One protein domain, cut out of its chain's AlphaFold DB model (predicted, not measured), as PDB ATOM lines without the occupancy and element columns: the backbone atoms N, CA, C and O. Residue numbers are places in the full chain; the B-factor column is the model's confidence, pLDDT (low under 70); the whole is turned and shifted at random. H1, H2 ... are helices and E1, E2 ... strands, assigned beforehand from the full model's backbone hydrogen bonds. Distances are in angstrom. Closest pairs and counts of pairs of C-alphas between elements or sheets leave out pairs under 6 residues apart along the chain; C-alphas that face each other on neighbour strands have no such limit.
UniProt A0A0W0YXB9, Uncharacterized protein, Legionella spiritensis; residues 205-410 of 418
ATOM      1  N   VAL A 205     151.002 119.014 194.182       88.75
ATOM      2  CA  VAL A 205     151.270 119.232 192.753       88.75
ATOM      3  C   VAL A 205     150.945 117.963 191.960       88.75
ATOM      4  O   VAL A 205     151.447 116.873 192.251       88.75
ATOM      5  N   ARG A 206     150.097 118.107 190.939       84.25
ATOM      6  CA  ARG A 206     149.685 117.056 190.006       84.25
ATOM      7  C   ARG A 206     150.262 117.380 188.628       84.25
ATOM      8  O   ARG A 206     149.723 118.196 187.884       84.25
ATOM      9  N   ASP A 207     151.387 116.745 188.326       76.81
ATOM     10  CA  ASP A 207     152.101 116.883 187.056       76.81
ATOM     11  C   ASP A 207     151.810 115.689 186.144       76.81
ATOM     12  O   ASP A 207     151.908 114.537 186.561       76.81
ATOM     13  N   LEU A 208     151.510 115.977 184.878       66.50
ATOM     14  CA  LEU A 208     151.323 114.995 183.809       66.50
ATOM     15  C   LEU A 208     152.527 114.050 183.647       66.50
ATOM     16  O   LEU A 208     152.372 112.876 183.310       66.50
ATOM     17  N   LYS A 209     153.740 114.578 183.825       63.78
ATOM     18  CA  LYS A 209     155.004 113.862 183.622       63.78
ATOM     19  C   LYS A 209     155.384 113.006 184.833       63.78
ATOM     20  O   LYS A 209     156.185 112.086 184.681       63.78
ATOM     21  N   ASN A 210     154.801 113.268 186.005       63.31
ATOM     22  CA  ASN A 210     155.102 112.558 187.245       63.31
ATOM     23  C   ASN A 210     153.938 111.652 187.654       63.31
ATOM     24  O   ASN A 210     152.907 112.104 188.141       63.31
ATOM     25  N   ARG A 211     154.137 110.338 187.498       51.38
ATOM     26  CA  ARG A 211     153.133 109.310 187.833       51.38
ATOM     27  C   ARG A 211     152.866 109.184 189.334       51.38
ATOM     28  O   ARG A 211     151.796 108.723 189.726       51.38
ATOM     29  N   CYS A 212     153.826 109.598 190.156       55.81
ATOM     30  CA  CYS A 212     153.681 109.702 191.601       55.81
ATOM     31  C   CYS A 212     152.888 110.973 191.908       55.81
ATOM     32  O   CYS A 212     153.453 111.994 192.283       55.81
ATOM     33  N   HIS A 213     151.581 110.968 191.654       66.12
ATOM     34  CA  HIS A 213     150.730 112.082 192.054       66.12
ATOM     35  C   HIS A 213     150.841 112.264 193.578       66.12
ATOM     36  O   HIS A 213     150.490 111.368 194.342       66.12
ATOM     37  N   TYR A 214     151.324 113.423 194.038       67.50
ATOM     38  CA  TYR A 214     151.624 113.637 195.460       67.50
ATOM     39  C   TYR A 214     150.418 114.127 196.252       67.50
ATOM     40  O   TYR A 214     149.849 115.161 195.915       67.50
ATOM     41  N   GLY A 215     150.049 113.396 197.305       69.12
ATOM     42  CA  GLY A 215     148.953 113.738 198.211       69.12
ATOM     43  C   GLY A 215     147.648 112.974 197.958       69.12
ATOM     44  O   GLY A 215     147.502 112.262 196.964       69.12
ATOM     45  N   ARG A 216     146.704 113.104 198.895       72.88
ATOM     46  CA  ARG A 216     145.546 112.213 199.108       72.88
ATOM     47  C   ARG A 216     144.209 112.703 198.555       72.88
ATOM     48  O   ARG A 216     143.217 111.987 198.667       72.88
ATOM     49  N   SER A 217     144.154 113.927 198.048       86.12
ATOM     50  CA  SER A 217     142.875 114.526 197.670       86.12
ATOM     51  C   SER A 217     142.422 114.026 196.311       86.12
ATOM     52  O   SER A 217     143.206 114.021 195.355       86.12
ATOM     53  N   MET A 218     141.159 113.615 196.257       89.62
ATOM     54  CA  MET A 218     140.460 113.215 195.040       89.62
ATOM     55  C   MET A 218     139.856 114.446 194.366       89.62
ATOM     56  O   MET A 218     139.428 115.383 195.044       89.62
ATOM     57  N   LEU A 219     139.820 114.451 193.037       92.62
ATOM     58  CA  LEU A 219     139.255 115.552 192.257       92.62
ATOM     59  C   LEU A 219     137.728 115.464 192.182       92.62
ATOM     60  O   LEU A 219     137.040 116.465 192.354       92.62
ATOM     61  N   PHE A 220     137.203 114.269 191.950       93.38
ATOM     62  CA  PHE A 220     135.784 113.968 191.799       93.38
ATOM     63  C   PHE A 220     135.262 113.126 192.958       93.38
ATOM     64  O   PHE A 220     134.137 113.346 193.394       93.38
ATOM     65  N   GLY A 221     136.063 112.198 193.492       88.56
ATOM     66  CA  GLY A 221     135.673 111.287 194.578       88.56
ATOM     67  C   GLY A 221     134.620 110.248 194.168       88.56
ATOM     68  O   GLY A 221     134.881 109.053 194.243       88.56
ATOM     69  N   ASP A 222     133.479 110.706 193.655       89.06
ATOM     70  CA  ASP A 222     132.353 109.906 193.187       89.06
ATOM     71  C   ASP A 222     131.961 110.275 191.752       89.06
ATOM     72  O   ASP A 222     132.157 111.403 191.290       89.06
ATOM     73  N   TYR A 223     131.359 109.317 191.042       90.19
ATOM     74  CA  TYR A 223     130.957 109.500 189.642       90.19
ATOM     75  C   TYR A 223     129.925 110.624 189.470       90.19
ATOM     76  O   TYR A 223     129.960 111.348 188.473       90.19
ATOM     77  N   ASP A 224     129.051 110.818 190.459       91.81
ATOM     78  CA  ASP A 224     128.016 111.854 190.431       91.81
ATOM     79  C   ASP A 224     128.599 113.275 190.416       91.81
ATOM     80  O   ASP A 224     127.929 114.194 189.948       91.81
ATOM     81  N   HIS A 225     129.853 113.469 190.840       94.94
ATOM     82  CA  HIS A 225     130.555 114.750 190.732       94.94
ATOM     83  C   HIS A 225     131.092 115.036 189.318       94.94
ATOM     84  O   HIS A 225     131.550 116.143 189.045       94.94
ATOM     85  N   ILE A 226     130.990 114.103 188.365       95.62
ATOM     86  CA  ILE A 226     131.308 114.361 186.952       95.62
ATOM     87  C   ILE A 226     130.089 114.997 186.268       95.62
ATOM     88  O   ILE A 226     129.367 114.373 185.490       95.62
ATOM     89  N   ASN A 227     129.836 116.269 186.579       97.00
ATOM     90  CA  ASN A 227     128.711 117.032 186.042       97.00
ATOM     91  C   ASN A 227     129.084 118.510 185.794       97.00
ATOM     92  O   ASN A 227     130.069 118.992 186.358       97.00
ATOM     93  N   PRO A 228     128.325 119.248 184.954       97.94
ATOM     94  CA  PRO A 228     128.691 120.616 184.591       97.94
ATOM     95  C   PRO A 228     128.785 121.590 185.784       97.94
ATOM     96  O   PRO A 228     129.796 122.286 185.870       97.94
ATOM     97  N   PRO A 229     127.825 121.629 186.737       97.75
ATOM     98  CA  PRO A 229     127.954 122.457 187.942       97.75
ATOM     99  C   PRO A 229     129.238 122.208 188.742       97.75
ATOM    100  O   PRO A 229     129.907 123.158 189.143       97.75
ATOM    101  N   PHE A 230     129.603 120.941 188.951       96.94
ATOM    102  CA  PHE A 230     130.791 120.585 189.721       96.94
ATOM    103  C   PHE A 230     132.084 120.948 188.984       96.94
ATOM    104  O   PHE A 230     132.987 121.519 189.588       96.94
ATOM    105  N   ILE A 231     132.161 120.682 187.674       96.81
ATOM    106  CA  ILE A 231     133.317 121.073 186.852       96.81
ATOM    107  C   ILE A 231     133.483 122.592 186.824       96.81
ATOM    108  O   ILE A 231     134.604 123.080 186.948       96.81
ATOM    109  N   LYS A 232     132.384 123.343 186.701       96.44
ATOM    110  CA  LYS A 232     132.430 124.806 186.754       96.44
ATOM    111  C   LYS A 232     133.010 125.294 188.082       96.44
ATOM    112  O   LYS A 232     133.921 126.111 188.069       96.44
ATOM    113  N   ASN A 233     132.535 124.747 189.204       95.31
ATOM    114  CA  ASN A 233     133.040 125.080 190.539       95.31
ATOM    115  C   ASN A 233     134.523 124.706 190.712       95.31
ATOM    116  O   ASN A 233     135.310 125.485 191.231       95.31
ATOM    117  N   MET A 234     134.927 123.530 190.226       94.69
ATOM    118  CA  MET A 234     136.322 123.075 190.244       94.69
ATOM    119  C   MET A 234     137.267 124.017 189.491       94.69
ATOM    120  O   MET A 234     138.419 124.185 189.884       94.69
ATOM    121  N   LEU A 235     136.797 124.594 188.389       96.12
ATOM    122  CA  LEU A 235     137.595 125.450 187.522       96.12
ATOM    123  C   LEU A 235     137.567 126.932 187.926       96.12
ATOM    124  O   LEU A 235     138.251 127.715 187.281       96.12
ATOM    125  N   GLU A 236     136.828 127.339 188.961       95.50
ATOM    126  CA  GLU A 236     136.656 128.755 189.327       95.50
ATOM    127  C   GLU A 236     137.995 129.452 189.632       95.50
ATOM    128  O   GLU A 236     138.351 130.437 188.981       95.50
ATOM    129  N   ASP A 237     138.794 128.895 190.549       95.88
ATOM    130  CA  ASP A 237     140.114 129.447 190.886       95.88
ATOM    131  C   ASP A 237     141.108 129.323 189.702       95.88
ATOM    132  O   ASP A 237     141.975 130.179 189.519       95.88
ATOM    133  N   ILE A 238     140.954 128.315 188.831       96.19
ATOM    134  CA  ILE A 238     141.744 128.191 187.590       96.19
ATOM    135  C   ILE A 238     141.375 129.292 186.585       96.19
ATOM    136  O   ILE A 238     142.256 129.862 185.945       96.19
ATOM    137  N   CYS A 239     140.091 129.613 186.429       97.38
ATOM    138  CA  CYS A 239     139.626 130.710 185.580       97.38
ATOM    139  C   CYS A 239     140.164 132.053 186.064       97.38
ATOM    140  O   CYS A 239     140.539 132.891 185.240       97.38
ATOM    141  N   GLN A 240     140.257 132.239 187.380       96.81
ATOM    142  CA  GLN A 240     140.897 133.411 187.959       96.81
ATOM    143  C   GLN A 240     142.390 133.462 187.597       96.81
ATOM    144  O   GLN A 240     142.864 134.498 187.129       96.81
ATOM    145  N   ASP A 241     143.114 132.346 187.720       96.62
ATOM    146  CA  ASP A 241     144.524 132.263 187.318       96.62
ATOM    147  C   ASP A 241     144.714 132.572 185.814       96.62
ATOM    148  O   ASP A 241     145.600 133.341 185.434       96.62
ATOM    149  N   ILE A 242     143.848 132.031 184.946       96.25
ATOM    150  CA  ILE A 242     143.845 132.305 183.497       96.25
ATOM    151  C   ILE A 242     143.570 133.786 183.213       96.25
ATOM    152  O   ILE A 242     144.236 134.387 182.369       96.25
ATOM    153  N   THR A 243     142.612 134.383 183.920       96.69
ATOM    154  CA  THR A 243     142.270 135.804 183.787       96.69
ATOM    155  C   THR A 243     143.474 136.679 184.111       96.69
ATOM    156  O   THR A 243     143.797 137.577 183.337       96.69
ATOM    157  N   VAL A 244     144.186 136.387 185.204       95.12
ATOM    158  CA  VAL A 244     145.406 137.112 185.587       95.12
ATOM    159  C   VAL A 244     146.482 136.975 184.508       95.12
ATOM    160  O   VAL A 244     147.043 137.982 184.077       95.12
ATOM    161  N   LEU A 245     146.735 135.759 184.006       92.44
ATOM    162  CA  LEU A 245     147.694 135.548 182.916       92.44
ATOM    163  C   LEU A 245     147.356 136.405 181.688       92.44
ATOM    164  O   LEU A 245     148.225 137.103 181.171       92.44
ATOM    165  N   LEU A 246     146.098 136.401 181.244       93.56
ATOM    166  CA  LEU A 246     145.670 137.134 180.051       93.56
ATOM    167  C   LEU A 246     145.637 138.655 180.259       93.56
ATOM    168  O   LEU A 246     146.077 139.390 179.377       93.56
ATOM    169  N   ALA A 247     145.193 139.141 181.420       91.81
ATOM    170  CA  ALA A 247     145.170 140.571 181.744       91.81
ATOM    171  C   ALA A 247     146.577 141.193 181.755       91.81
ATOM    172  O   ALA A 247     146.759 142.339 181.335       91.81
ATOM    173  N   HIS A 248     147.578 140.409 182.166       88.19
ATOM    174  CA  HIS A 248     148.997 140.776 182.122       88.19
ATOM    175  C   HIS A 248     149.706 140.343 180.832       88.19
ATOM    176  O   HIS A 248     150.922 140.506 180.712       88.19
ATOM    177  N   GLN A 249     148.953 139.818 179.862       87.38
ATOM    178  CA  GLN A 249     149.446 139.362 178.565       87.38
ATOM    179  C   GLN A 249     150.566 138.315 178.683       87.38
ATOM    180  O   GLN A 249     151.447 138.268 177.837       87.38
ATOM    181  N   ILE A 250     150.564 137.472 179.716       86.06
ATOM    182  CA  ILE A 250     151.593 136.456 179.958       86.06
ATOM    183  C   ILE A 250     151.266 135.189 179.161       86.06
ATOM    184  O   ILE A 250     150.215 134.575 179.318       86.06
ATOM    185  N   ASN A 251     152.215 134.766 178.335       83.56
ATOM    186  CA  ASN A 251     152.189 133.544 177.551       83.56
ATOM    187  C   ASN A 251     152.911 132.413 178.286       83.56
ATOM    188  O   ASN A 251     154.144 132.342 178.293       83.56
ATOM    189  N   ILE A 252     152.141 131.484 178.842       76.19
ATOM    190  CA  ILE A 252     152.678 130.243 179.396       76.19
ATOM    191  C   ILE A 252     152.538 129.107 178.381       76.19
ATOM    192  O   ILE A 252     151.482 128.897 177.785       76.19
ATOM    193  N   ASN A 253     153.625 128.363 178.182       71.19
ATOM    194  CA  ASN A 253     153.633 127.168 177.344       71.19
ATOM    195  C   ASN A 253     152.760 126.066 177.970       71.19
ATOM    196  O   ASN A 253     152.793 125.866 179.179       71.19
ATOM    197  N   GLY A 254     152.061 125.276 177.152       69.75
ATOM    198  CA  GLY A 254     151.264 124.142 177.634       69.75
ATOM    199  C   GLY A 254     152.068 123.108 178.436       69.75
ATOM    200  O   GLY A 254     151.521 122.481 179.330       69.75
ATOM    201  N   ALA A 255     153.379 122.974 178.190       68.88
ATOM    202  CA  ALA A 255     154.254 122.091 178.976       68.88
ATOM    203  C   ALA A 255     154.467 122.539 180.439       68.88
ATOM    204  O   ALA A 255     154.946 121.743 181.246       68.88
ATOM    205  N   SER A 256     154.128 123.791 180.746       74.06
ATOM    206  CA  SER A 256     154.236 124.427 182.061       74.06
ATOM    207  C   SER A 256     152.894 124.477 182.799       74.06
ATOM    208  O   SER A 256     152.815 125.043 183.886       74.06
ATOM    209  N   PHE A 257     151.835 123.934 182.194       78.00
ATOM    210  CA  PHE A 257     150.459 124.045 182.662       78.00
ATOM    211  C   PHE A 257     150.106 122.811 183.502       78.00
ATOM    212  O   PHE A 257     149.648 121.803 182.973       78.00
ATOM    213  N   ASN A 258     150.387 122.871 184.805       86.25
ATOM    214  CA  ASN A 258     150.102 121.790 185.752       86.25
ATOM    215  C   ASN A 258     149.061 122.237 186.779       86.25
ATOM    216  O   ASN A 258     148.680 123.408 186.820       86.25
ATOM    217  N   LEU A 259     148.602 121.306 187.614       89.94
ATOM    218  CA  LEU A 259     147.644 121.594 188.678       89.94
ATOM    219  C   LEU A 259     148.290 121.477 190.049       89.94
ATOM    220  O   LEU A 259     149.190 120.666 190.267       89.94
ATOM    221  N   VAL A 260     147.766 122.239 190.999       92.44
ATOM    222  CA  VAL A 260     147.993 122.023 192.425       92.44
ATOM    223  C   VAL A 260     146.653 121.964 193.140       92.44
ATOM    224  O   VAL A 260     145.771 122.783 192.886       92.44
ATOM    225  N   ILE A 261     146.506 120.988 194.033       92.44
ATOM    226  CA  ILE A 261     145.437 120.979 195.033       92.44
ATOM    227  C   ILE A 261     146.034 121.580 196.305       92.44
ATOM    228  O   ILE A 261     146.967 121.005 196.873       92.44
ATOM    229  N   CYS A 262     145.557 122.754 196.711       91.81
ATOM    230  CA  CYS A 262     146.133 123.522 197.810       91.81
ATOM    231  C   CYS A 262     145.149 123.767 198.952       91.81
ATOM    232  O   CYS A 262     143.972 124.047 198.716       91.81
ATOM    233  N   ASP A 263     145.649 123.701 200.183       86.19
ATOM    234  CA  ASP A 263     144.898 124.056 201.390       86.19
ATOM    235  C   ASP A 263     144.382 125.501 201.314       86.19
ATOM    236  O   ASP A 263     145.118 126.427 200.966       86.19
ATOM    237  N   SER A 264     143.093 125.687 201.612       80.00
ATOM    238  CA  SER A 264     142.533 127.015 201.873       80.00
ATOM    239  C   SER A 264     142.829 127.449 203.315       80.00
ATOM    240  O   SER A 264     143.285 126.644 204.128       80.00
ATOM    241  N   GLU A 265     142.548 128.709 203.659       73.25
ATOM    242  CA  GLU A 265     142.719 129.220 205.032       73.25
ATOM    243  C   GLU A 265     141.927 128.408 206.077       73.25
ATOM    244  O   GLU A 265     142.344 128.321 207.232       73.25
ATOM    245  N   ASP A 266     140.837 127.761 205.651       70.31
ATOM    246  CA  ASP A 266     139.936 126.960 206.485       70.31
ATOM    247  C   ASP A 266     140.203 125.444 206.401       70.31
ATOM    248  O   ASP A 266     139.434 124.642 206.944       70.31
ATOM    249  N   ALA A 267     141.265 125.012 205.711       71.50
ATOM    250  CA  ALA A 267     141.572 123.593 205.561       71.50
ATOM    251  C   ALA A 267     141.881 122.949 206.926       71.50
ATOM    252  O   ALA A 267     142.795 123.348 207.653       71.50
ATOM    253  N   GLY A 268     141.106 121.925 207.289       62.25
ATOM    254  CA  GLY A 268     141.361 121.129 208.488       62.25
ATOM    255  C   GLY A 268     142.589 120.238 208.312       62.25
ATOM    256  O   GLY A 268     142.936 119.881 207.192       62.25
ATOM    257  N   GLN A 269     143.224 119.815 209.414       57.81
ATOM    258  CA  GLN A 269     144.263 118.781 209.353       57.81
ATOM    259  C   GLN A 269     143.631 117.469 208.879       57.81
ATOM    260  O   GLN A 269     142.823 116.896 209.617       57.81
ATOM    261  N   PRO A 270     143.947 116.974 207.676       53.94
ATOM    262  CA  PRO A 270     143.159 115.873 207.147       53.94
ATOM    263  C   PRO A 270     143.621 114.521 207.734       53.94
ATOM    264  O   PRO A 270     144.798 114.338 208.064       53.94
ATOM    265  N   ASP A 271     142.707 113.549 207.849       55.41
ATOM    266  CA  ASP A 271     142.962 112.175 208.335       55.41
ATOM    267  C   ASP A 271     143.765 111.364 207.301       55.41
ATOM    268  O   ASP A 271     143.352 111.215 206.149       55.41
ATOM    269  N   GLU A 272     144.967 110.900 207.668       56.47
ATOM    270  CA  GLU A 272     145.955 110.273 206.763       56.47
ATOM    271  C   GLU A 272     145.482 108.969 206.113       56.47
ATOM    272  O   GLU A 272     146.087 108.510 205.148       56.47
ATOM    273  N   LYS A 273     144.401 108.359 206.606       56.81
ATOM    274  CA  LYS A 273     144.050 106.979 206.245       56.81
ATOM    275  C   LYS A 273     143.028 106.835 205.123       56.81
ATOM    276  O   LYS A 273     142.771 105.700 204.715       56.81
ATOM    277  N   LYS A 274     142.416 107.920 204.638       64.12
ATOM    278  CA  LYS A 274     141.391 107.853 203.584       64.12
ATOM    279  C   LYS A 274     141.527 109.009 202.588       64.12
ATOM    280  O   LYS A 274     141.632 110.151 203.029       64.12
ATOM    281  N   PRO A 275     141.500 108.735 201.272       71.81
ATOM    282  CA  PRO A 275     141.295 109.773 200.269       71.81
ATOM    283  C   PRO A 275     139.963 110.488 200.521       71.81
ATOM    284  O   PRO A 275     138.971 109.842 200.862       71.81
ATOM    285  N   VAL A 276     139.951 111.810 200.369       83.94
ATOM    286  CA  VAL A 276     138.774 112.672 200.566       83.94
ATOM    287  C   VAL A 276     138.656 113.591 199.355       83.94
ATOM    288  O   VAL A 276     139.667 113.912 198.721       83.94
ATOM    289  N   LEU A 277     137.435 113.994 199.007       89.94
ATOM    290  CA  LEU A 277     137.217 114.974 197.953       89.94
ATOM    291  C   LEU A 277     137.912 116.295 198.310       89.94
ATOM    292  O   LEU A 277     137.800 116.766 199.440       89.94
ATOM    293  N   TYR A 278     138.613 116.918 197.359       91.19
ATOM    294  CA  TYR A 278     139.371 118.147 197.628       91.19
ATOM    295  C   TYR A 278     138.506 119.245 198.274       91.19
ATOM    296  O   TYR A 278     138.944 119.902 199.212       91.19
ATOM    297  N   SER A 279     137.259 119.414 197.830       89.94
ATOM    298  CA  SER A 279     136.356 120.447 198.344       89.94
ATOM    299  C   SER A 279     135.846 120.163 199.758       89.94
ATOM    300  O   SER A 279     135.561 121.101 200.499       89.94
ATOM    301  N   GLU A 280     135.773 118.897 200.169       88.06
ATOM    302  CA  GLU A 280     135.464 118.513 201.554       88.06
ATOM    303  C   GLU A 280     136.657 118.757 202.494       88.06
ATOM    304  O   GLU A 280     136.490 118.803 203.713       88.06
ATOM    305  N   ALA A 281     137.860 118.912 201.934       84.44
ATOM    306  CA  ALA A 281     139.107 119.013 202.677       84.44
ATOM    307  C   ALA A 281     139.500 120.427 203.180       84.44
ATOM    308  O   ALA A 281     140.593 120.589 203.706       84.44
ATOM    309  N   GLY A 282     138.667 121.472 203.178       87.12
ATOM    310  CA  GLY A 282     138.364 122.262 201.995       87.12
ATOM    311  C   GLY A 282     139.628 122.865 201.382       87.12
ATOM    312  O   GLY A 282     140.243 123.803 201.891       87.12
ATOM    313  N   GLN A 283     139.998 122.285 200.256       90.75
ATOM    314  CA  GLN A 283     141.102 122.687 199.410       90.75
ATOM    315  C   GLN A 283     140.564 123.316 198.131       90.75
ATOM    316  O   GLN A 283     139.384 123.204 197.795       90.75
ATOM    317  N   LYS A 284     141.460 123.960 197.396       93.25
ATOM    318  CA  LYS A 284     141.197 124.587 196.105       93.25
ATOM    319  C   LYS A 284     142.089 123.978 195.041       93.25
ATOM    320  O   LYS A 284     143.164 123.465 195.348       93.25
ATOM    321  N   ILE A 285     141.647 124.046 193.793       94.19
ATOM    322  CA  ILE A 285     142.433 123.587 192.649       94.19
ATOM    323  C   ILE A 285     142.877 124.819 191.877       94.19
ATOM    324  O   ILE A 285     142.062 125.648 191.490       94.19
ATOM    325  N   ARG A 286     144.186 124.935 191.670       94.94
ATOM    326  CA  ARG A 286     144.817 126.075 191.008       94.94
ATOM    327  C   ARG A 286     145.799 125.630 189.943       94.94
ATOM    328  O   ARG A 286     146.227 124.473 189.924       94.94
ATOM    329  N   LEU A 287     146.179 126.560 189.072       92.88
ATOM    330  CA  LEU A 287     147.289 126.330 188.155       92.88
ATOM    331  C   LEU A 287     148.605 126.360 188.921       92.88
ATOM    332  O   LEU A 287     148.831 127.258 189.723       92.88
ATOM    333  N   TYR A 288     149.486 125.404 188.643       92.50
ATOM    334  CA  TYR A 288     150.849 125.370 189.157       92.50
ATOM    335  C   TYR A 288     151.834 125.457 188.001       92.50
ATOM    336  O   TYR A 288     151.934 124.549 187.172       92.50
ATOM    337  N   LEU A 289     152.542 126.578 187.923       89.25
ATOM    338  CA  LEU A 289     153.361 126.924 186.769       89.25
ATOM    339  C   LEU A 289     154.842 126.633 187.062       89.25
ATOM    340  O   LEU A 289     155.358 127.039 188.099       89.25
ATOM    341  N   TYR A 290     155.535 125.946 186.151       86.44
ATOM    342  CA  TYR A 290     156.998 125.754 186.182       86.44
ATOM    343  C   TYR A 290     157.519 125.289 184.814       86.44
ATOM    344  O   TYR A 290     156.736 125.084 183.891       86.44
ATOM    345  N   ASP A 291     158.834 125.094 184.671       80.56
ATOM    346  CA  ASP A 291     159.468 124.666 183.411       80.56
ATOM    347  C   ASP A 291     159.347 125.730 182.303       80.56
ATOM    348  O   ASP A 291     158.854 125.476 181.204       80.56
ATOM    349  N   TYR A 292     159.777 126.956 182.610       79.00
ATOM    350  CA  TYR A 292     159.623 128.132 181.748       79.00
ATOM    351  C   TYR A 292     160.638 128.204 180.610       79.00
ATOM    352  O   TYR A 292     160.360 128.762 179.546       79.00
ATOM    353  N   SER A 293     161.836 127.658 180.819       69.00
ATOM    354  CA  SER A 293     162.903 127.765 179.834       69.00
ATOM    355  C   SER A 293     162.641 126.854 178.627       69.00
ATOM    356  O   SER A 293     162.710 125.627 178.734       69.00
ATOM    357  N   ILE A 294     162.396 127.434 177.452       63.00
ATOM    358  CA  ILE A 294     162.167 126.672 176.216       63.00
ATOM    359  C   ILE A 294     163.489 126.506 175.453       63.00
ATOM    360  O   ILE A 294     164.160 127.487 175.115       63.00
ATOM    361  N   GLU A 295     163.826 125.256 175.122       51.03
ATOM    362  CA  GLU A 295     165.102 124.803 174.532       51.03
ATOM    363  C   GLU A 295     165.515 125.537 173.233       51.03
ATOM    364  O   GLU A 295     166.680 125.510 172.834       51.03
ATOM    365  N   HIS A 296     164.580 126.200 172.542       47.09
ATOM    366  CA  HIS A 296     164.810 126.825 171.228       47.09
ATOM    367  C   HIS A 296     164.456 128.311 171.151       47.09
ATOM    368  O   HIS A 296     164.554 128.904 170.075       47.09
ATOM    369  N   ARG A 297     164.041 128.940 172.255       53.22
ATOM    370  CA  ARG A 297     163.714 130.369 172.233       53.22
ATOM    371  C   ARG A 297     164.941 131.176 172.612       53.22
ATOM    372  O   ARG A 297     165.516 130.968 173.667       53.22
ATOM    373  N   THR A 298     165.352 132.084 171.738       46.81
ATOM    374  CA  THR A 298     166.478 133.000 171.970       46.81
ATOM    375  C   THR A 298     166.045 134.323 172.599       46.81
ATOM    376  O   THR A 298     166.899 135.173 172.834       46.81
ATOM    377  N   LYS A 299     164.741 134.527 172.850       50.25
ATOM    378  CA  LYS A 299     164.196 135.811 173.305       50.25
ATOM    379  C   LYS A 299     163.022 135.674 174.279       50.25
ATOM    380  O   LYS A 299     162.084 134.908 174.029       50.25
ATOM    381  N   LEU A 300     163.070 136.507 175.321       55.69
ATOM    382  CA  LEU A 300     161.991 136.781 176.278       55.69
ATOM    383  C   LEU A 300     160.736 137.366 175.609       55.69
ATOM    384  O   LEU A 300     159.649 137.206 176.144       55.69
ATOM    385  N   ASP A 301     160.853 137.945 174.408       52.50
ATOM    386  CA  ASP A 301     159.764 138.563 173.627       52.50
ATOM    387  C   ASP A 301     158.561 137.633 173.362       52.50
ATOM    388  O   ASP A 301     157.501 138.074 172.938       52.50
ATOM    389  N   THR A 302     158.716 136.328 173.588       60.12
ATOM    390  CA  THR A 302     157.656 135.321 173.416       60.12
ATOM    391  C   THR A 302     156.904 134.976 174.705       60.12
ATOM    392  O   THR A 302     155.977 134.164 174.656       60.12
ATOM    393  N   LEU A 303     157.330 135.550 175.838       68.38
ATOM    394  CA  LEU A 303     156.645 135.485 177.129       68.38
ATOM    395  C   LEU A 303     155.381 136.340 177.125       68.38
ATOM    396  O   LEU A 303     154.530 136.123 177.972       68.38
ATOM    397  N   TYR A 304     155.240 137.275 176.184       75.56
ATOM    398  CA  TYR A 304     154.067 138.132 176.100       75.56
ATOM    399  C   TYR A 304     153.174 137.766 174.911       75.56
ATOM    400  O   TYR A 304     153.652 137.438 173.822       75.56
ATOM    401  N   LEU A 305     151.864 137.792 175.138       79.00
ATOM    402  CA  LEU A 305     150.824 137.694 174.122       79.00
ATOM    403  C   LEU A 305     150.568 139.088 173.545       79.00
ATOM    404  O   LEU A 305     150.605 140.070 174.274       79.00
ATOM    405  N   ASN A 306     150.264 139.179 172.251       81.19
ATOM    406  CA  ASN A 306     149.684 140.403 171.704       81.19
ATOM    407  C   ASN A 306     148.162 140.258 171.722       81.19
ATOM    408  O   ASN A 306     147.600 139.581 170.861       81.19
ATOM    409  N   LEU A 307     147.526 140.847 172.734       84.44
ATOM    410  CA  LEU A 307     146.072 140.805 172.917       84.44
ATOM    411  C   LEU A 307     145.396 142.135 172.568       84.44
ATOM    412  O   LEU A 307     144.197 142.267 172.787       84.44
ATOM    413  N   CYS A 308     146.131 143.110 172.031       82.69
ATOM    414  CA  CYS A 308     145.573 144.382 171.581       82.69
ATOM    415  C   CYS A 308     145.043 144.289 170.140       82.69
ATOM    416  O   CYS A 308     145.582 143.559 169.304       82.69
ATOM    417  N   GLY A 309     143.995 145.056 169.845       77.56
ATOM    418  CA  GLY A 309     143.575 145.405 168.492       77.56
ATOM    419  C   GLY A 309     144.453 146.503 167.885       77.56
ATOM    420  O   GLY A 309     145.373 147.017 168.524       77.56
ATOM    421  N   ASP A 310     144.155 146.881 166.641       77.44
ATOM    422  CA  ASP A 310     144.899 147.914 165.899       77.44
ATOM    423  C   ASP A 310     144.830 149.310 166.560       77.44
ATOM    424  O   ASP A 310     145.681 150.165 166.314       77.44
ATOM    425  N   ASP A 311     143.822 149.541 167.398       77.44
ATOM    426  CA  ASP A 311     143.587 150.751 168.191       77.44
ATOM    427  C   ASP A 311     144.247 150.720 169.581       77.44
ATOM    428  O   ASP A 311     144.246 151.734 170.280       77.44
ATOM    429  N   GLY A 312     144.861 149.595 169.963       77.56
ATOM    430  CA  GLY A 312     145.466 149.384 171.280       77.56
ATOM    431  C   GLY A 312     144.499 148.846 172.342       77.56
ATOM    432  O   GLY A 312     144.956 148.482 173.429       77.56
ATOM    433  N   ASP A 313     143.206 148.736 172.031       85.06
ATOM    434  CA  ASP A 313     142.190 148.207 172.944       85.06
ATOM    435  C   ASP A 313     142.260 146.670 173.028       85.06
ATOM    436  O   ASP A 313     142.730 146.016 172.093       85.06
ATOM    437  N   PRO A 314     141.806 146.041 174.129       88.12
ATOM    438  CA  PRO A 314     141.799 144.586 174.249       88.12
ATOM    439  C   PRO A 314     140.951 143.923 173.154       88.12
ATOM    440  O   PRO A 314     139.733 144.104 173.065       88.12
ATOM    441  N   ASN A 315     141.591 143.079 172.347       92.88
ATOM    442  CA  ASN A 315     140.948 142.282 171.317       92.88
ATOM    443  C   ASN A 315     140.213 141.095 171.953       92.88
ATOM    444  O   ASN A 315     140.789 140.034 172.204       92.88
ATOM    445  N   ARG A 316     138.908 141.273 172.176       94.69
ATOM    446  CA  ARG A 316     138.020 140.258 172.763       94.69
ATOM    447  C   ARG A 316     138.061 138.910 172.041       94.69
ATOM    448  O   ARG A 316     137.971 137.885 172.707       94.69
ATOM    449  N   GLU A 317     138.197 138.893 170.714       94.69
ATOM    450  CA  GLU A 317     138.239 137.648 169.936       94.69
ATOM    451  C   GLU A 317     139.527 136.862 170.216       94.69
ATOM    452  O   GLU A 317     139.480 135.657 170.471       94.69
ATOM    453  N   GLU A 318     140.677 137.543 170.246       93.25
ATOM    454  CA  GLU A 318     141.945 136.884 170.567       93.25
ATOM    455  C   GLU A 318     141.997 136.466 172.043       93.25
ATOM    456  O   GLU A 318     142.432 135.354 172.338       93.25
ATOM    457  N   ILE A 319     141.469 137.282 172.966       94.94
ATOM    458  CA  ILE A 319     141.331 136.907 174.385       94.94
ATOM    459  C   ILE A 319     140.477 135.642 174.519       94.94
ATOM    460  O   ILE A 319     140.902 134.694 175.176       94.94
ATOM    461  N   ALA A 320     139.317 135.579 173.856       96.75
ATOM    462  CA  ALA A 320     138.440 134.407 173.885       96.75
ATOM    463  C   ALA A 320     139.145 133.154 173.343       96.75
ATOM    464  O   ALA A 320     139.037 132.064 173.910       96.75
ATOM    465  N   LYS A 321     139.923 133.304 172.265       95.06
ATOM    466  CA  LYS A 321     140.710 132.219 171.675       95.06
ATOM    467  C   LYS A 321     141.803 131.711 172.620       95.06
ATOM    468  O   LYS A 321     141.958 130.495 172.746       95.06
ATOM    469  N   GLN A 322     142.531 132.602 173.295       94.06
ATOM    470  CA  GLN A 322     143.556 132.214 174.270       94.06
ATOM    471  C   GLN A 322     142.936 131.599 175.532       94.06
ATOM    472  O   GLN A 322     143.396 130.549 175.981       94.06
ATOM    473  N   ALA A 323     141.841 132.170 176.046       95.88
ATOM    474  CA  ALA A 323     141.081 131.620 177.168       95.88
ATOM    475  C   ALA A 323     140.594 130.195 176.872       95.88
ATOM    476  O   ALA A 323     140.820 129.285 177.667       95.88
ATOM    477  N   ASN A 324     140.018 129.963 175.687       96.38
ATOM    478  CA  ASN A 324     139.652 128.625 175.224       96.38
ATOM    479  C   ASN A 324     140.865 127.675 175.204       96.38
ATOM    480  O   ASN A 324     140.769 126.537 175.664       96.38
ATOM    481  N   GLY A 325     142.014 128.131 174.699       92.81
ATOM    482  CA  GLY A 325     143.260 127.363 174.710       92.81
ATOM    483  C   GLY A 325     143.675 126.931 176.120       92.81
ATOM    484  O   GLY A 325     143.900 125.741 176.354       92.81
ATOM    485  N   TYR A 326     143.712 127.869 177.067       93.50
ATOM    486  CA  TYR A 326     144.081 127.591 178.454       93.50
ATOM    487  C   TYR A 326     143.062 126.721 179.191       93.50
ATOM    488  O   TYR A 326     143.465 125.805 179.902       93.50
ATOM    489  N   LEU A 327     141.760 126.905 178.967       95.25
ATOM    490  CA  LEU A 327     140.739 126.031 179.548       95.25
ATOM    491  C   LEU A 327     140.841 124.591 179.024       95.25
ATOM    492  O   LEU A 327     140.712 123.641 179.796       95.25
ATOM    493  N   ASN A 328     141.141 124.401 177.733       93.50
ATOM    494  CA  ASN A 328     141.372 123.062 177.181       93.50
ATOM    495  C   ASN A 328     142.635 122.404 177.779       93.50
ATOM    496  O   ASN A 328     142.661 121.190 177.984       93.50
ATOM    497  N   LEU A 329     143.676 123.184 178.094       90.81
ATOM    498  CA  LEU A 329     144.853 122.685 178.815       90.81
ATOM    499  C   LEU A 329     144.535 122.364 180.282       90.81
ATOM    500  O   LEU A 329     144.996 121.343 180.792       90.81
ATOM    501  N   ALA A 330     143.713 123.180 180.946       91.81
ATOM    502  CA  ALA A 330     143.259 122.935 182.311       91.81
ATOM    503  C   ALA A 330     142.480 121.620 182.410       91.81
ATOM    504  O   ALA A 330     142.829 120.763 183.220       91.81
ATOM    505  N   ILE A 331     141.480 121.405 181.544       93.38
ATOM    506  CA  ILE A 331     140.688 120.168 181.571       93.38
ATOM    507  C   ILE A 331     141.540 118.948 181.218       93.38
ATOM    508  O   ILE A 331     141.387 117.890 181.828       93.38
ATOM    509  N   TYR A 332     142.479 119.092 180.278       90.00
ATOM    510  CA  TYR A 332     143.450 118.046 179.980       90.00
ATOM    511  C   TYR A 332     144.297 117.713 181.215       90.00
ATOM    512  O   TYR A 332     144.479 116.541 181.535       90.00
ATOM    513  N   SER A 333     144.750 118.722 181.955       88.06
ATOM    514  CA  SER A 333     145.524 118.527 183.184       88.06
ATOM    515  C   SER A 333     144.691 117.862 184.283       88.06
ATOM    516  O   SER A 333     145.186 116.948 184.930       88.06
ATOM    517  N   ILE A 334     143.411 118.231 184.436       91.19
ATOM    518  CA  ILE A 334     142.481 117.610 185.399       91.19
ATOM    519  C   ILE A 334     142.361 116.115 185.122       91.19
ATOM    520  O   ILE A 334     142.553 115.305 186.020       91.19
ATOM    521  N   LYS A 335     142.105 115.739 183.866       89.81
ATOM    522  CA  LYS A 335     141.961 114.334 183.457       89.81
ATOM    523  C   LYS A 335     143.206 113.502 183.766       89.81
ATOM    524  O   LYS A 335     143.083 112.351 184.167       89.81
ATOM    525  N   ASN A 336     144.389 114.088 183.596       84.38
ATOM    526  CA  ASN A 336     145.659 113.421 183.878       84.38
ATOM    527  C   ASN A 336     146.081 113.492 185.353       84.38
ATOM    528  O   ASN A 336     147.009 112.794 185.745       84.38
ATOM    529  N   ALA A 337     145.428 114.326 186.160       87.31
ATOM    530  CA  ALA A 337     145.662 114.432 187.594       87.31
ATOM    531  C   ALA A 337     144.829 113.429 188.411       87.31
ATOM    532  O   ALA A 337     145.083 113.269 189.607       87.31
ATOM    533  N   ILE A 338     143.857 112.751 187.784       87.25
ATOM    534  CA  ILE A 338     143.074 111.682 188.415       87.25
ATOM    535  C   ILE A 338     144.008 110.509 188.706       87.25
ATOM    536  O   ILE A 338     144.609 109.923 187.806       87.25
ATOM    537  N   THR A 339     144.114 110.149 189.981       80.94
ATOM    538  CA  THR A 339     144.937 109.010 190.397       80.94
ATOM    539  C   THR A 339     144.332 107.691 189.910       80.94
ATOM    540  O   THR A 339     143.124 107.587 189.704       80.94
ATOM    541  N   ASN A 340     145.151 106.644 189.767       76.94
ATOM    542  CA  ASN A 340     144.635 105.318 189.394       76.94
ATOM    543  C   ASN A 340     143.575 104.815 190.387       76.94
ATOM    544  O   ASN A 340     142.586 104.222 189.971       76.94
ATOM    545  N   ASP A 341     143.769 105.071 191.682       78.31
ATOM    546  CA  ASP A 341     142.853 104.619 192.733       78.31
ATOM    547  C   ASP A 341     141.511 105.357 192.655       78.31
ATOM    548  O   ASP A 341     140.455 104.741 192.787       78.31
ATOM    549  N   GLU A 342     141.535 106.664 192.381       86.00
ATOM    550  CA  GLU A 342     140.321 107.438 192.121       86.00
ATOM    551  C   GLU A 342     139.630 106.968 190.834       86.00
ATOM    552  O   GLU A 342     138.421 106.769 190.817       86.00
ATOM    553  N   MET A 343     140.387 106.712 189.766       85.62
ATOM    554  CA  MET A 343     139.825 106.220 188.509       85.62
ATOM    555  C   MET A 343     139.135 104.859 188.681       85.62
ATOM    556  O   MET A 343     138.036 104.650 188.165       85.62
ATOM    557  N   GLU A 344     139.735 103.939 189.440       80.69
ATOM    558  CA  GLU A 344     139.117 102.653 189.779       80.69
ATOM    559  C   GLU A 344     137.813 102.835 190.573       80.69
ATOM    560  O   GLU A 344     136.826 102.147 190.290       80.69
ATOM    561  N   GLN A 345     137.775 103.782 191.518       84.06
ATOM    562  CA  GLN A 345     136.563 104.114 192.274       84.06
ATOM    563  C   GLN A 345     135.468 104.687 191.373       84.06
ATOM    564  O   GLN A 345     134.334 104.207 191.419       84.06
ATOM    565  N   LEU A 346     135.805 105.643 190.505       88.19
ATOM    566  CA  LEU A 346     134.865 106.236 189.554       88.19
ATOM    567  C   LEU A 346     134.263 105.167 188.638       88.19
ATOM    568  O   LEU A 346     133.045 105.098 188.485       88.19
ATOM    569  N   ILE A 347     135.095 104.282 188.078       84.06
ATOM    570  CA  ILE A 347     134.648 103.189 187.202       84.06
ATOM    571  C   ILE A 347     133.732 102.212 187.946       84.06
ATOM    572  O   ILE A 347     132.735 101.764 187.379       84.06
ATOM    573  N   ALA A 348     134.026 101.893 189.209       80.19
ATOM    574  CA  ALA A 348     133.200 100.990 190.010       80.19
ATOM    575  C   ALA A 348     131.772 101.517 190.246       80.19
ATOM    576  O   ALA A 348     130.860 100.720 190.483       80.19
ATOM    577  N   GLN A 349     131.578 102.836 190.165       83.19
ATOM    578  CA  GLN A 349     130.293 103.505 190.359       83.19
ATOM    579  C   GLN A 349     129.511 103.728 189.055       83.19
ATOM    580  O   GLN A 349     128.305 103.980 189.106       83.19
ATOM    581  N   VAL A 350     130.149 103.604 187.885       82.50
ATOM    582  CA  VAL A 350     129.461 103.769 186.595       82.50
ATOM    583  C   VAL A 350     128.334 102.731 186.477       82.50
ATOM    584  O   VAL A 350     128.557 101.538 186.729       82.50
ATOM    585  N   PRO A 351     127.117 103.130 186.050       75.56
ATOM    586  CA  PRO A 351     126.023 102.194 185.831       75.56
ATOM    587  C   PRO A 351     126.461 101.027 184.943       75.56
ATOM    588  O   PRO A 351     127.007 101.233 183.860       75.56
ATOM    589  N   ARG A 352     126.178  99.786 185.359       70.00
ATOM    590  CA  ARG A 352     126.600  98.579 184.616       70.00
ATOM    591  C   ARG A 352     126.146  98.562 183.154       70.00
ATOM    592  O   ARG A 352     126.810  97.957 182.328       70.00
ATOM    593  N   SER A 353     125.035  99.228 182.835       67.12
ATOM    594  CA  SER A 353     124.523  99.396 181.468       67.12
ATOM    595  C   SER A 353     125.379 100.303 180.577       67.12
ATOM    596  O   SER A 353     125.197 100.311 179.365       67.12
ATOM    597  N   SER A 354     126.256 101.103 181.178       63.28
ATOM    598  CA  SER A 354     127.112 102.100 180.529       63.28
ATOM    599  C   SER A 354     128.593 101.727 180.585       63.28
ATOM    600  O   SER A 354     129.405 102.378 179.932       63.28
ATOM    601  N   LEU A 355     128.936 100.687 181.348       58.69
ATOM    602  CA  LEU A 355     130.278 100.134 181.397       58.69
ATOM    603  C   LEU A 355     130.559  99.321 180.139       58.69
ATOM    604  O   LEU A 355     129.809  98.419 179.762       58.69
ATOM    605  N   TYR A 356     131.690  99.628 179.523       56.31
ATOM    606  CA  TYR A 356     132.252  98.829 178.460       56.31
ATOM    607  C   TYR A 356     133.106  97.710 179.042       56.31
ATOM    608  O   TYR A 356     133.564  97.727 180.184       56.31
ATOM    609  N   HIS A 357     133.312  96.703 178.212       54.94
ATOM    610  CA  HIS A 357     134.008  95.476 178.561       54.94
ATOM    611  C   HIS A 357     135.518  95.689 178.771       54.94
ATOM    612  O   HIS A 357     136.133  95.068 179.626       54.94
ATOM    613  N   SER A 358     136.122  96.658 178.087       59.66
ATOM    614  CA  SER A 358     137.537  96.983 178.276       59.66
ATOM    615  C   SER A 358     137.733  98.071 179.332       59.66
ATOM    616  O   SER A 358     137.122  99.137 179.255       59.66
ATOM    617  N   GLU A 359     138.662  97.845 180.264       60.16
ATOM    618  CA  GLU A 359     139.098  98.850 181.240       60.16
ATOM    619  C   GLU A 359     139.593 100.123 180.537       60.16
ATOM    620  O   GLU A 359     139.152 101.213 180.879       60.16
ATOM    621  N   ARG A 360     140.372 100.004 179.450       63.62
ATOM    622  CA  ARG A 360     140.778 101.163 178.628       63.62
ATOM    623  C   ARG A 360     139.580 101.944 178.080       63.62
ATOM    624  O   ARG A 360     139.628 103.171 178.020       63.62
ATOM    625  N   ILE A 361     138.502 101.257 177.702       64.81
ATOM    626  CA  ILE A 361     137.280 101.912 177.214       64.81
ATOM    627  C   ILE A 361     136.518 102.575 178.371       64.81
ATOM    628  O   ILE A 361     135.928 103.629 178.169       64.81
ATOM    629  N   ASN A 362     136.579 102.035 179.590       72.56
ATOM    630  CA  ASN A 362     135.987 102.676 180.769       72.56
ATOM    631  C   ASN A 362     136.756 103.933 181.201       72.56
ATOM    632  O   ASN A 362     136.126 104.938 181.519       72.56
ATOM    633  N   TYR A 363     138.089 103.934 181.115       79.44
ATOM    634  CA  TYR A 363     138.900 105.147 181.304       79.44
ATOM    635  C   TYR A 363     138.534 106.204 180.255       79.44
ATOM    636  O   TYR A 363     138.269 107.358 180.585       79.44
ATOM    637  N   TYR A 364     138.433 105.791 178.986       79.25
ATOM    638  CA  TYR A 364     137.965 106.663 177.912       79.25
ATOM    639  C   TYR A 364     136.531 107.156 178.148       79.25
ATOM    640  O   TYR A 364     136.209 108.299 177.846       79.25
ATOM    641  N   PHE A 365     135.654 106.327 178.715       84.62
ATOM    642  CA  PHE A 365     134.295 106.728 179.053       84.62
ATOM    643  C   PHE A 365     134.286 107.829 180.115       84.62
ATOM    644  O   PHE A 365     133.620 108.839 179.901       84.62
ATOM    645  N   ILE A 366     135.040 107.680 181.210       90.06
ATOM    646  CA  ILE A 366     135.185 108.726 182.235       90.06
ATOM    647  C   ILE A 366     135.724 110.019 181.608       90.06
ATOM    648  O   ILE A 366     135.125 111.080 181.787       90.06
ATOM    649  N   ASP A 367     136.771 109.924 180.783       91.06
ATOM    650  CA  ASP A 367     137.319 111.063 180.040       91.06
ATOM    651  C   ASP A 367     136.253 111.777 179.186       91.06
ATOM    652  O   ASP A 367     136.146 113.008 179.195       91.06
ATOM    653  N   GLN A 368     135.406 111.013 178.490       90.50
ATOM    654  CA  GLN A 368     134.305 111.546 177.690       90.50
ATOM    655  C   GLN A 368     133.222 112.209 178.543       90.50
ATOM    656  O   GLN A 368     132.673 113.228 178.124       90.50
ATOM    657  N   GLN A 369     132.903 111.673 179.723       94.94
ATOM    658  CA  GLN A 369     131.933 112.305 180.624       94.94
ATOM    659  C   GLN A 369     132.464 113.633 181.164       94.94
ATOM    660  O   GLN A 369     131.751 114.634 181.099       94.94
ATOM    661  N   ILE A 370     133.734 113.676 181.577       96.50
ATOM    662  CA  ILE A 370     134.407 114.916 181.991       96.50
ATOM    663  C   ILE A 370     134.389 115.934 180.843       96.50
ATOM    664  O   ILE A 370     134.016 117.086 181.039       96.50
ATOM    665  N   THR A 371     134.719 115.499 179.622       95.88
ATOM    666  CA  THR A 371     134.696 116.362 178.427       95.88
ATOM    667  C   THR A 371     133.308 116.933 178.169       95.88
ATOM    668  O   THR A 371     133.172 118.131 177.959       95.88
ATOM    669  N   LYS A 372     132.265 116.097 178.201       96.31
ATOM    670  CA  LYS A 372     130.883 116.538 177.967       96.31
ATOM    671  C   LYS A 372     130.418 117.535 179.021       96.31
ATOM    672  O   LYS A 372     129.782 118.525 178.674       96.31
ATOM    673  N   ALA A 373     130.729 117.270 180.287       97.75
ATOM    674  CA  ALA A 373     130.379 118.164 181.377       97.75
ATOM    675  C   ALA A 373     131.118 119.511 181.262       97.75
ATOM    676  O   ALA A 373     130.498 120.549 181.472       97.75
ATOM    677  N   PHE A 374     132.387 119.511 180.843       98.19
ATOM    678  CA  PHE A 374     133.153 120.729 180.568       98.19
ATOM    679  C   PHE A 374     132.615 121.512 179.361       98.19
ATOM    680  O   PHE A 374     132.358 122.707 179.475       98.19
ATOM    681  N   GLU A 375     132.376 120.859 178.221       98.12
ATOM    682  CA  GLU A 375     131.852 121.519 177.013       98.12
ATOM    683  C   GLU A 375     130.481 122.179 177.252       98.12
ATOM    684  O   GLU A 375     130.160 123.175 176.611       98.12
ATOM    685  N   ALA A 376     129.694 121.684 178.216       98.25
ATOM    686  CA  ALA A 376     128.416 122.285 178.596       98.25
ATOM    687  C   ALA A 376     128.540 123.644 179.318       98.25
ATOM    688  O   ALA A 376     127.584 124.415 179.291       98.25
ATOM    689  N   VAL A 377     129.679 123.941 179.955       98.25
ATOM    690  CA  VAL A 377     129.921 125.201 180.699       98.25
ATOM    691  C   VAL A 377     131.008 126.073 180.074       98.25
ATOM    692  O   VAL A 377     131.103 127.257 180.367       98.25
ATOM    693  N   LYS A 378     131.810 125.518 179.168       98.25
ATOM    694  CA  LYS A 378     132.991 126.160 178.587       98.25
ATOM    695  C   LYS A 378     132.741 127.540 177.981       98.25
ATOM    696  O   LYS A 378     133.545 128.433 178.214       98.25
ATOM    697  N   GLN A 379     131.668 127.726 177.206       98.25
ATOM    698  CA  GLN A 379     131.416 129.027 176.571       98.25
ATOM    699  C   GLN A 379     131.114 130.114 177.607       98.25
ATOM    700  O   GLN A 379     131.659 131.204 177.503       98.25
ATOM    701  N   GLU A 380     130.319 129.789 178.629       98.12
ATOM    702  CA  GLU A 380     130.036 130.703 179.741       98.12
ATOM    703  C   GLU A 380     131.338 131.131 180.434       98.12
ATOM    704  O   GLU A 380     131.588 132.315 180.619       98.12
ATOM    705  N   MET A 381     132.229 130.176 180.710       98.31
ATOM    706  CA  MET A 381     133.520 130.451 181.349       98.31
ATOM    707  C   MET A 381     134.450 131.302 180.474       98.31
ATOM    708  O   MET A 381     135.203 132.122 180.992       98.31
ATOM    709  N   ILE A 382     134.423 131.112 179.149       98.50
ATOM    710  CA  ILE A 382     135.169 131.961 178.209       98.50
ATOM    711  C   ILE A 382     134.636 133.392 178.264       98.50
ATOM    712  O   ILE A 382     135.433 134.325 178.337       98.50
ATOM    713  N   ASP A 383     133.316 133.565 178.243       98.12
ATOM    714  CA  ASP A 383     132.685 134.885 178.274       98.12
ATOM    715  C   ASP A 383     133.008 135.621 179.588       98.12
ATOM    716  O   ASP A 383     133.367 136.803 179.552       98.12
ATOM    717  N   ASP A 384     132.982 134.909 180.721       98.00
ATOM    718  CA  ASP A 384     133.356 135.432 182.042       98.00
ATOM    719  C   ASP A 384     134.830 135.874 182.087       98.00
ATOM    720  O   ASP A 384     135.134 136.988 182.524       98.00
ATOM    721  N   ILE A 385     135.752 135.046 181.574       98.12
ATOM    722  CA  ILE A 385     137.178 135.398 181.479       98.12
ATOM    723  C   ILE A 385     137.365 136.625 180.583       98.12
ATOM    724  O   ILE A 385     138.086 137.547 180.950       98.12
ATOM    725  N   VAL A 386     136.730 136.669 179.406       97.75
ATOM    726  CA  VAL A 386     136.861 137.802 178.476       97.75
ATOM    727  C   VAL A 386     136.389 139.096 179.131       97.75
ATOM    728  O   VAL A 386     137.072 140.112 179.017       97.75
ATOM    729  N   ALA A 387     135.249 139.068 179.824       97.25
ATOM    730  CA  ALA A 387     134.747 140.227 180.552       97.25
ATOM    731  C   ALA A 387     135.749 140.687 181.623       97.25
ATOM    732  O   ALA A 387     136.157 141.849 181.619       97.25
ATOM    733  N   ALA A 388     136.225 139.764 182.462       96.69
ATOM    734  CA  ALA A 388     137.162 140.076 183.535       96.69
ATOM    735  C   ALA A 388     138.526 140.578 183.022       96.69
ATOM    736  O   ALA A 388     139.104 141.496 183.604       96.69
ATOM    737  N   VAL A 389     139.038 140.018 181.920       94.81
ATOM    738  CA  VAL A 389     140.289 140.465 181.288       94.81
ATOM    739  C   VAL A 389     140.139 141.870 180.725       94.81
ATOM    740  O   VAL A 389     141.036 142.679 180.921       94.81
ATOM    741  N   VAL A 390     139.032 142.180 180.043       93.12
ATOM    742  CA  VAL A 390     138.794 143.520 179.482       93.12
ATOM    743  C   VAL A 390     138.735 144.573 180.588       93.12
ATOM    744  O   VAL A 390     139.334 145.636 180.438       93.12
ATOM    745  N   ASP A 391     138.077 144.265 181.706       91.19
ATOM    746  CA  ASP A 391     137.941 145.194 182.835       91.19
ATOM    747  C   ASP A 391     139.273 145.453 183.562       91.19
ATOM    748  O   ASP A 391     139.474 146.528 184.126       91.19
ATOM    749  N   ASN A 392     140.198 144.489 183.526       87.50
ATOM    750  CA  ASN A 392     141.496 144.554 184.208       87.50
ATOM    751  C   ASN A 392     142.685 144.648 183.238       87.50
ATOM    752  O   ASN A 392     143.830 144.421 183.638       87.50
ATOM    753  N   PHE A 393     142.432 144.946 181.962       86.00
ATOM    754  CA  PHE A 393     143.445 144.844 180.918       86.00
ATOM    755  C   PHE A 393     144.592 145.821 181.171       86.00
ATOM    756  O   PHE A 393     144.373 147.026 181.320       86.00
ATOM    757  N   ASN A 394     145.828 145.317 181.186       73.62
ATOM    758  CA  ASN A 394     147.006 146.153 181.353       73.62
ATOM    759  C   ASN A 394     147.726 146.367 180.004       73.62
ATOM    760  O   ASN A 394     148.528 145.520 179.589       73.62
ATOM    761  N   PRO A 395     147.512 147.511 179.322       64.69
ATOM    762  CA  PRO A 395     148.132 147.788 178.024       64.69
ATOM    763  C   PRO A 395     149.651 148.017 178.117       64.69
ATOM    764  O   PRO A 395     150.351 147.913 177.112       64.69
ATOM    765  N   SER A 396     150.190 148.290 179.314       60.97
ATOM    766  CA  SER A 396     151.612 148.613 179.512       60.97
ATOM    767  C   SER A 396     152.553 147.399 179.543       60.97
ATOM    768  O   SER A 396     153.767 147.571 179.486       60.97
ATOM    769  N   CYS A 397     152.021 146.171 179.586       53.62
ATOM    770  CA  CYS A 397     152.832 144.945 179.576       53.62
ATOM    771  C   CYS A 397     153.226 144.474 178.159       53.62
ATOM    772  O   CYS A 397     154.185 143.717 178.024       53.62
ATOM    773  N   GLY A 398     152.521 144.924 177.111       47.94
ATOM    774  CA  GLY A 398     152.765 144.536 175.711       47.94
ATOM    775  C   GLY A 398     153.551 145.563 174.883       47.94
ATOM    776  O   GLY A 398     154.207 145.201 173.903       47.94
ATOM    777  N   SER A 399     153.542 146.840 175.276       46.47
ATOM    778  CA  SER A 399     154.446 147.850 174.721       46.47
ATOM    779  C   SER A 399     155.809 147.699 175.400       46.47
ATOM    780  O   SER A 399     155.895 147.623 176.621       46.47
ATOM    781  N   GLY A 400     156.902 147.630 174.636       47.66
ATOM    782  CA  GLY A 400     158.258 147.333 175.136       47.66
ATOM    783  C   GLY A 400     158.829 148.245 176.245       47.66
ATOM    784  O   GLY A 400     159.991 148.089 176.601       47.66
ATOM    785  N   GLU A 401     158.052 149.187 176.782       40.62
ATOM    786  CA  GLU A 401     158.400 150.084 177.887       40.62
ATOM    787  C   GLU A 401     158.114 149.485 179.281       40.62
ATOM    788  O   GLU A 401     158.706 149.945 180.257       40.62
ATOM    789  N   GLY A 402     157.272 148.446 179.385       39.62
ATOM    790  CA  GLY A 402     156.997 147.705 180.630       39.62
ATOM    791  C   GLY A 402     157.506 146.258 180.644       39.62
ATOM    792  O   GLY A 402     157.291 145.537 181.619       39.62
ATOM    793  N   MET A 403     158.177 145.819 179.574       44.59
ATOM    794  CA  MET A 403     158.802 144.499 179.528       44.59
ATOM    795  C   MET A 403     159.858 144.393 180.625       44.59
ATOM    796  O   MET A 403     160.623 145.338 180.843       44.59
ATOM    797  N   ILE A 404     159.938 143.230 181.284       46.66
ATOM    798  CA  ILE A 404     161.100 142.908 182.113       46.66
ATOM    799  C   ILE A 404     162.330 143.225 181.260       46.66
ATOM    800  O   ILE A 404     162.409 142.682 180.151       46.66
ATOM    801  N   PRO A 405     163.242 144.115 181.700       41.06
ATOM    802  CA  PRO A 405     164.381 144.495 180.889       41.06
ATOM    803  C   PRO A 405     165.069 143.214 180.438       41.06
ATOM    804  O   PRO A 405     165.592 142.452 181.256       41.06
ATOM    805  N   VAL A 406     165.007 142.949 179.130       40.78
ATOM    806  CA  VAL A 406     165.806 141.905 178.505       40.78
ATOM    807  C   VAL A 406     167.211 142.247 178.934       40.78
ATOM    808  O   VAL A 406     167.669 143.350 178.633       40.78
ATOM    809  N   ALA A 407     167.833 141.373 179.724       38.06
ATOM    810  CA  ALA A 407     169.146 141.638 180.264       38.06
ATOM    811  C   ALA A 407     170.057 141.999 179.085       38.06
ATOM    812  O   ALA A 407     170.485 141.137 178.318       38.06
ATOM    813  N   SER A 408     170.347 143.292 178.921       40.50
ATOM    814  CA  SER A 408     171.588 143.683 178.288       40.50
ATOM    815  C   SER A 408     172.662 142.945 179.077       40.50
ATOM    816  O   SER A 408     172.560 142.876 180.305       40.50
ATOM    817  N   ASP A 409     173.661 142.379 178.398       42.44
ATOM    818  CA  ASP A 409     174.736 141.537 178.964       42.44
ATOM    819  C   ASP A 409     175.461 142.123 180.217       42.44
ATOM    820  O   ASP A 409     176.358 141.496 180.778       42.44
ATOM    821  N   SER A 410     175.090 143.329 180.654       37.50
ATOM    822  CA  SER A 410     175.509 144.085 181.831       37.50
ATOM    823  C   SER A 410     174.683 143.895 183.120       37.50
ATOM    824  O   SER A 410     175.129 144.398 184.147       37.50
TER     825      SER A 410
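AT A GLANCE: This is residues 205 to 410 of the 418 residues of an uncharacterized protein of Legionella spiritensis (UniProt A0A0W0YXB9). The long helix H4 is crossed by H2 and H7 in a helical core, H6 with H5 extends the body at one end, and a two-stranded ribbon, E1 and E2, packs on H2 and H4. Long stretches with no named element, residues 205 to 227, 264 to 277 and 290 to 315, and a last tail, residues 392 to 410, lie mainly on the side of E1 and E2 and at one end of this body. The 206 printed residues hold, in order, H1 H2 E1 H3 E2 H4 H5 H6 H7; the sheet E1 - E2 is antiparallel. The class is mostly helix, with under half of the residues in named elements. The whole is compact, radius of gyration of the C-alphas 19.2 A, yet elongated, 60 by 37 by 36 A.

IN THESE COORDINATES: After residues 205 to 227, H1 takes residues 228 to 234, from C-alpha 228 at (128.691, 120.616, 184.591). H2 is 236 to 247, 16.4 A; E1 257 to 263, 19.5 A; H3 278 to 281; E2 283 to 289, 18.1 A. H4 is 316 to 337, 30.7 A; H5 340 to 349; H6 359 to 375, 24.2 A. H7, 378 to 391, 20.1 A, ends at C-alpha 391, (137.941, 145.194, 182.835).

HOW THE PARTS SIT: H4 touches H7 at a steep tilt of 53 degrees, opposite ways, closest C-alphas Ala 320 and Val 386, 5.9 A. H2 touches H7, Ala 247 to Val 389, 4.9 A between C-alphas, and H4, Ile 242 to Tyr 326, 6.9 A. In E1 and E2, N 260 and O 286 are 2.9 A apart, within hydrogen-bond range. The closest C-alphas of E2 and H2 are Arg 286 and Ile 238, 5.1 A; of E1 and H4, Asn 258 and Ser 333, 6.2 A. H6 touches H1 about perpendicular at 89 degrees, Ala 373 to Pro 228, C-alphas 4.4 A, and H5, Asn 362 to Ile 347, 6.6 A. H3 touches no helix; its Tyr 278 is 6.9 A from Lys 284 of E2, between C-alphas. Every O i to N i+4 pair is within hydrogen-bond range in H1, H2, H4, H5, H6 and H7; H3 is too short for one.

THE WHOLE: The farthest C-alphas, Ser 353 and Ser 410, are 67.8 A apart. The printed part has no cut; the links E1 to H3 and E2 to H4 are long. Mean pLDDT of the printed part is 80.4; residues 293 to 303 and 395 to 410 are among those under 70.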